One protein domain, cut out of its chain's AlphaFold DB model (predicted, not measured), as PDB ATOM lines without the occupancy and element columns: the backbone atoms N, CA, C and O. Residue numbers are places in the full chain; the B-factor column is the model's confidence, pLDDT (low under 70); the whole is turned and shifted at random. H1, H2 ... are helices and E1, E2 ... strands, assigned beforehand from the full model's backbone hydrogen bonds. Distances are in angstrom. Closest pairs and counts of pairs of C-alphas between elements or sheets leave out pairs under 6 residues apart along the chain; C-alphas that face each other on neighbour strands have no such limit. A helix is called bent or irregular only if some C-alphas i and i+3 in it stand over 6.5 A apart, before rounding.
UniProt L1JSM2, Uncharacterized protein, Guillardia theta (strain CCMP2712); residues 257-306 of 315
ATOM      1  N   ALA A 257     -19.943   3.508   0.369       87.88
ATOM      2  CA  ALA A 257     -19.436   3.308   1.714       87.88
ATOM      3  C   ALA A 257     -18.242   4.238   1.975       87.88
ATOM      4  O   ALA A 257     -17.246   4.227   1.240       87.88
ATOM      5  N   CYS A 258     -18.348   5.026   3.040       90.19
ATOM      6  CA  CYS A 258     -17.305   5.931   3.523       90.19
ATOM      7  C   CYS A 258     -16.969   5.687   4.999       90.19
ATOM      8  O   CYS A 258     -15.861   6.008   5.409       90.19
ATOM      9  N   PHE A 259     -17.871   5.070   5.766       90.25
ATOM     10  CA  PHE A 259     -17.720   4.821   7.196       90.25
ATOM     11  C   PHE A 259     -17.348   3.371   7.468       90.25
ATOM     12  O   PHE A 259     -17.926   2.451   6.879       90.25
ATOM     13  N   GLY A 260     -16.373   3.167   8.345       87.75
ATOM     14  CA  GLY A 260     -15.788   1.861   8.612       87.75
ATOM     15  C   GLY A 260     -15.116   1.772   9.968       87.75
ATOM     16  O   GLY A 260     -14.946   2.777  10.657       87.75
ATOM     17  N   SER A 261     -14.727   0.557  10.340       82.75
ATOM     18  CA  SER A 261     -13.924   0.350  11.536       82.75
ATOM     19  C   SER A 261     -12.456   0.657  11.236       82.75
ATOM     20  O   SER A 261     -11.905   0.239  10.217       82.75
ATOM     21  N   GLU A 262     -11.782   1.345  12.157       78.00
ATOM     22  CA  GLU A 262     -10.327   1.529  12.078       78.00
ATOM     23  C   GLU A 262      -9.572   0.200  12.202       78.00
ATOM     24  O   GLU A 262      -8.462   0.060  11.694       78.00
ATOM     25  N   ILE A 263     -10.201  -0.803  12.827       71.81
ATOM     26  CA  ILE A 263      -9.617  -2.123  13.064       71.81
ATOM     27  C   ILE A 263      -9.403  -2.875  11.749       71.81
ATOM     28  O   ILE A 263      -8.325  -3.424  11.527       71.81
ATOM     29  N   ASP A 264     -10.423  -2.932  10.891       73.75
ATOM     30  CA  ASP A 264     -10.380  -3.677   9.628       73.75
ATOM     31  C   ASP A 264     -10.039  -2.802   8.411       73.75
ATOM     32  O   ASP A 264      -9.800  -3.317   7.309       73.75
ATOM     33  N   GLY A 265     -10.012  -1.480   8.602       77.94
ATOM     34  CA  GLY A 265      -9.699  -0.516   7.560       77.94
ATOM     35  C   GLY A 265     -10.732  -0.490   6.429       77.94
ATOM     36  O   GLY A 265     -10.413  -0.021   5.331       77.94
ATOM     37  N   LEU A 266     -11.946  -1.018   6.637       76.56
ATOM     38  CA  LEU A 266     -12.954  -1.153   5.589       76.56
ATOM     39  C   LEU A 266     -14.146  -0.232   5.813       76.56
ATOM     40  O   LEU A 266     -14.919  -0.394   6.747       76.56
ATOM     41  N   ALA A 267     -14.374   0.653   4.845       86.25
ATOM     42  CA  ALA A 267     -15.646   1.345   4.740       86.25
ATOM     43  C   ALA A 267     -16.753   0.353   4.346       86.25
ATOM     44  O   ALA A 267     -16.711  -0.221   3.257       86.25
ATOM     45  N   VAL A 268     -17.744   0.175   5.217       86.44
ATOM     46  CA  VAL A 268     -18.896  -0.721   5.019       86.44
ATOM     47  C   VAL A 268     -20.224   0.028   4.967       86.44
ATOM     48  O   VAL A 268     -21.182  -0.485   4.402       86.44
ATOM     49  N   ALA A 269     -20.275   1.255   5.484       87.06
ATOM     50  CA  ALA A 269     -21.493   2.044   5.617       87.06
ATOM     51  C   ALA A 269     -21.394   3.401   4.905       87.06
ATOM     52  O   ALA A 269     -20.309   3.979   4.784       87.06
ATOM     53  N   CYS A 270     -22.521   3.928   4.425       90.50
ATOM     54  CA  CYS A 270     -22.629   5.330   4.011       90.50
ATOM     55  C   CYS A 270     -22.830   6.242   5.237       90.50
ATOM     56  O   CYS A 270     -22.833   5.774   6.371       90.50
ATOM     57  N   PHE A 271     -22.981   7.549   5.013       89.69
ATOM     58  CA  PHE A 271     -23.197   8.524   6.089       89.69
ATOM     59  C   PHE A 271     -24.492   8.287   6.887       89.69
ATOM     60  O   PHE A 271     -24.507   8.433   8.109       89.69
ATOM     61  N   GLU A 272     -25.565   7.899   6.196       90.88
ATOM     62  CA  GLU A 272     -26.881   7.645   6.800       90.88
ATOM     63  C   GLU A 272     -26.928   6.316   7.547       90.88
ATOM     64  O   GLU A 272     -27.509   6.239   8.619       90.88
ATOM     65  N   HIS A 273     -26.258   5.288   7.028       89.94
ATOM     66  CA  HIS A 273     -26.196   3.964   7.653       89.94
ATOM     67  C   HIS A 273     -24.932   3.773   8.494       89.94
ATOM     68  O   HIS A 273     -24.452   2.647   8.643       89.94
ATOM     69  N   ARG A 274     -24.330   4.867   8.979       89.88
ATOM     70  CA  ARG A 274     -23.104   4.789   9.776       89.88
ATOM     71  C   ARG A 274     -23.386   4.004  11.054       89.88
ATOM     72  O   ARG A 274     -24.356   4.267  11.756       89.88
ATOM     73  N   ILE A 275     -22.526   3.034  11.326       85.75
ATOM     74  CA  ILE A 275     -22.593   2.231  12.542       85.75
ATOM     75  C   ILE A 275     -21.898   3.018  13.651       85.75
ATOM     76  O   ILE A 275     -20.902   3.703  13.400       85.75
ATOM     77  N   GLU A 276     -22.425   2.938  14.866       84.44
ATOM     78  CA  GLU A 276     -21.818   3.584  16.024       84.44
ATOM     79  C   GLU A 276     -20.357   3.133  16.211       84.44
ATOM     80  O   GLU A 276     -20.004   1.964  16.033       84.44
ATOM     81  N   GLY A 277     -19.476   4.098  16.486       81.75
ATOM     82  CA  GLY A 277     -18.031   3.874  16.572       81.75
ATOM     83  C   GLY A 277     -17.304   3.692  15.230       81.75
ATOM     84  O   GLY A 277     -16.087   3.518  15.230       81.75
ATOM     85  N   HIS A 278     -17.985   3.730  14.076       86.94
ATOM     86  CA  HIS A 278     -17.311   3.783  12.773       86.94
ATOM     87  C   HIS A 278     -16.891   5.211  12.419       86.94
ATOM     88  O   HIS A 278     -17.656   6.162  12.567       86.94
ATOM     89  N   VAL A 279     -15.686   5.347  11.870       87.94
ATOM     90  CA  VAL A 279     -15.111   6.635  11.464       87.94
ATOM     91  C   VAL A 279     -15.196   6.826   9.955       87.94
ATOM     92  O   VAL A 279     -15.327   5.863   9.193       87.94
ATOM     93  N   ASP A 280     -15.082   8.075   9.499       88.44
ATOM     94  CA  ASP A 280     -14.935   8.377   8.076       88.44
ATOM     95  C   ASP A 280     -13.557   7.911   7.578       88.44
ATOM     96  O   ASP A 280     -12.517   8.539   7.813       88.44
ATOM     97  N   MET A 281     -13.572   6.811   6.828       81.88
ATOM     98  CA  MET A 281     -12.397   6.178   6.240       81.88
ATOM     99  C   MET A 281     -11.799   7.001   5.097       81.88
ATOM    100  O   MET A 281     -10.619   6.853   4.783       81.88
ATOM    101  N   ALA A 282     -12.576   7.846   4.416       72.00
ATOM    102  CA  ALA A 282     -12.058   8.693   3.346       72.00
ATOM    103  C   ALA A 282     -11.195   9.828   3.914       72.00
ATOM    104  O   ALA A 282     -10.151  10.158   3.335       72.00
ATOM    105  N   HIS A 283     -11.600  10.386   5.055       69.50
ATOM    106  CA  HIS A 283     -10.863  11.437   5.747       69.50
ATOM    107  C   HIS A 283      -9.595  10.900   6.430       69.50
ATOM    108  O   HIS A 283      -8.492  11.386   6.151       69.50
ATOM    109  N   THR A 284      -9.715   9.834   7.226       62.09
ATOM    110  CA  THR A 284      -8.580   9.185   7.919       62.09
ATOM    111  C   THR A 284      -7.528   8.651   6.943       62.09
ATOM    112  O   THR A 284      -6.335   8.896   7.130       62.09
ATOM    113  N   ASN A 285      -7.917   8.022   5.823       65.50
ATOM    114  CA  ASN A 285      -6.954   7.573   4.801       65.50
ATOM    115  C   ASN A 285      -6.210   8.733   4.114       65.50
ATOM    116  O   ASN A 285      -5.075   8.576   3.653       65.50
ATOM    117  N   ARG A 286      -6.829   9.915   4.002       63.78
ATOM    118  CA  ARG A 286      -6.173  11.104   3.437       63.78
ATOM    119  C   ARG A 286      -5.156  11.685   4.421       63.78
ATOM    120  O   ARG A 286      -4.073  12.078   3.985       63.78
ATOM    121  N   GLN A 287      -5.479  11.719   5.712       61.28
ATOM    122  CA  GLN A 287      -4.572  12.179   6.764       61.28
ATOM    123  C   GLN A 287      -3.382  11.225   6.950       61.28
ATOM    124  O   GLN A 287      -2.234  11.662   6.884       61.28
ATOM    125  N   THR A 288      -3.623   9.916   7.041       61.03
ATOM    126  CA  THR A 288      -2.558   8.898   7.142       61.03
ATOM    127  C   THR A 288      -1.624   8.908   5.932       61.03
ATOM    128  O   THR A 288      -0.410   8.853   6.100       61.03
ATOM    129  N   ARG A 289      -2.135   9.080   4.702       60.47
ATOM    130  CA  ARG A 289      -1.285   9.244   3.503       60.47
ATOM    131  C   ARG A 289      -0.436  10.512   3.536       60.47
ATOM    132  O   ARG A 289       0.681  10.495   3.019       60.47
ATOM    133  N   LYS A 290      -0.945  11.615   4.095       63.88
ATOM    134  CA  LYS A 290      -0.156  12.843   4.288       63.88
ATOM    135  C   LYS A 290       0.963  12.603   5.304       63.88
ATOM    136  O   LYS A 290       2.104  12.923   4.990       63.88
ATOM    137  N   LEU A 291       0.649  11.959   6.430       59.00
ATOM    138  CA  LEU A 291       1.609  11.596   7.477       59.00
ATOM    139  C   LEU A 291       2.675  10.604   6.982       59.00
ATOM    140  O   LEU A 291       3.864  10.795   7.210       59.00
ATOM    141  N   GLN A 292       2.294   9.576   6.222       58.97
ATOM    142  CA  GLN A 292       3.255   8.645   5.623       58.97
ATOM    143  C   GLN A 292       4.183   9.353   4.634       58.97
ATOM    144  O   GLN A 292       5.389   9.117   4.645       58.97
ATOM    145  N   LYS A 293       3.655  10.256   3.796       60.53
ATOM    146  CA  LYS A 293       4.475  11.040   2.860       60.53
ATOM    147  C   LYS A 293       5.455  11.963   3.585       60.53
ATOM    148  O   LYS A 293       6.593  12.077   3.132       60.53
ATOM    149  N   THR A 294       5.060  12.590   4.692       62.84
ATOM    150  CA  THR A 294       5.975  13.406   5.507       62.84
ATOM    151  C   THR A 294       7.031  12.547   6.202       62.84
ATOM    152  O   THR A 294       8.210  12.890   6.122       62.84
ATOM    153  N   PHE A 295       6.671  11.386   6.758       56.19
ATOM    154  CA  PHE A 295       7.631  10.438   7.342       56.19
ATOM    155  C   PHE A 295       8.637   9.894   6.316       56.19
ATOM    156  O   PHE A 295       9.839   9.888   6.572       56.19
ATOM    157  N   LEU A 296       8.184   9.497   5.122       59.31
ATOM    158  CA  LEU A 296       9.056   9.041   4.028       59.31
ATOM    159  C   LEU A 296      10.014  10.144   3.558       59.31
ATOM    160  O   LEU A 296      11.169   9.859   3.238       59.31
ATOM    161  N   ARG A 297       9.559  11.403   3.537       58.25
ATOM    162  CA  ARG A 297      10.392  12.565   3.197       58.25
ATOM    163  C   ARG A 297      11.433  12.843   4.284       58.25
ATOM    164  O   ARG A 297      12.601  13.034   3.956       58.25
ATOM    165  N   CYS A 298      11.041  12.770   5.555       55.03
ATOM    166  CA  CYS A 298      11.935  12.949   6.699       55.03
ATOM    167  C   CYS A 298      12.983  11.823   6.783       55.03
ATOM    168  O   CYS A 298      14.176  12.083   6.916       55.03
ATOM    169  N   GLY A 299      12.576  10.569   6.565       56.31
ATOM    170  CA  GLY A 299      13.482   9.417   6.539       56.31
ATOM    171  C   GLY A 299      14.454   9.411   5.352       56.31
ATOM    172  O   GLY A 299      15.562   8.892   5.467       56.31
ATOM    173  N   ARG A 300      14.083   9.987   4.199       59.25
ATOM    174  CA  ARG A 300      15.020  10.213   3.080       59.25
ATOM    175  C   ARG A 300      16.013  11.337   3.392       59.25
ATOM    176  O   ARG A 300      17.197  11.167   3.128       59.25
ATOM    177  N   ALA A 301      15.555  12.430   4.003       58.28
ATOM    178  CA  ALA A 301      16.416  13.537   4.420       58.28
ATOM    179  C   ALA A 301      17.416  13.126   5.518       58.28
ATOM    180  O   ALA A 301      18.582  13.504   5.456       58.28
ATOM    181  N   CYS A 302      16.990  12.303   6.480       47.66
ATOM    182  CA  CYS A 302      17.859  11.780   7.535       47.66
ATOM    183  C   CYS A 302      18.956  10.863   6.963       47.66
ATOM    184  O   CYS A 302      20.134  11.055   7.255       47.66
ATOM    185  N   ARG A 303      18.600   9.948   6.046       57.16
ATOM    186  CA  ARG A 303      19.575   9.090   5.345       57.16
ATOM    187  C   ARG A 303      20.566   9.875   4.481       57.16
ATOM    188  O   ARG A 303      21.738   9.525   4.453       57.16
ATOM    189  N   ALA A 304      20.124  10.944   3.817       59.41
ATOM    190  CA  ALA A 304      21.015  11.812   3.045       59.41
ATOM    191  C   ALA A 304      22.030  12.550   3.940       59.41
ATOM    192  O   ALA A 304      23.205  12.629   3.594       59.41
ATOM    193  N   LYS A 305      21.605  13.028   5.121       57.34
ATOM    194  CA  LYS A 305      22.500  13.669   6.101       57.34
ATOM    195  C   LYS A 305      23.499  12.686   6.722       57.34
ATOM    196  O   LYS A 305      24.670  13.022   6.851       57.34
ATOM    197  N   GLN A 306      23.062  11.470   7.051       56.47
ATOM    198  CA  GLN A 306      23.945  10.417   7.576       56.47
ATOM    199  C   GLN A 306      24.962   9.937   6.528       56.47
ATOM    200  O   GLN A 306      26.126   9.735   6.858       56.47
TER     201      GLN A 306
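What this domain is: This is residues 257 to 306 of the 315 residues of an uncharacterized protein of Guillardia theta (strain CCMP2712) (UniProt L1JSM2). A small head, built of loops and two short strands, E1 and E2, bears one long helix, H1, whose residues 286 to 306 stick out as a free arm and make most of the length. The printed part has 50 residues, in the order E1, E2, H1, and is of mixed class. It is extended, a rod of 50 by 15 by 12 A, with a radius of gyration of the C-alphas of 15.5 A.

How they stand to each other: E1, residues 259 to 261, and E2, residues 266 to 269, meet only at a point, where C-alphas 260 and 267 face each other at 3.9 A. Residues 259 to 260 of E1 also pair, antiparallel, with residues 279 to 280. In H1, residues 281 to 306, every O i to N i+4 pair is within hydrogen-bond range. The closest C-alphas of E1 and H1 are those of Phe 259 and Met 281, 5.6 A apart; those of E2 and H1 are Ala 267 and Met 281, 6.0 A apart.

Where its parts are: E1 begins at C-alpha 259 (-17.720, 4.821, 7.196) and spans 7.3 A; E2 spans 9.1 A. H1, not bent, runs 36.6 A from C-alpha 281 (-12.397, 6.178, 6.240) to C-alpha 306 (23.945, 10.417, 7.576).

The domain as a whole: The C-alphas farthest apart, of Glu 272 and Gln 306, are 50.9 A apart. The printed part has no cut; the link E1 to E2 is tight, E2 to H1 long. The model's pLDDT is under 70 at residues 283 to 306.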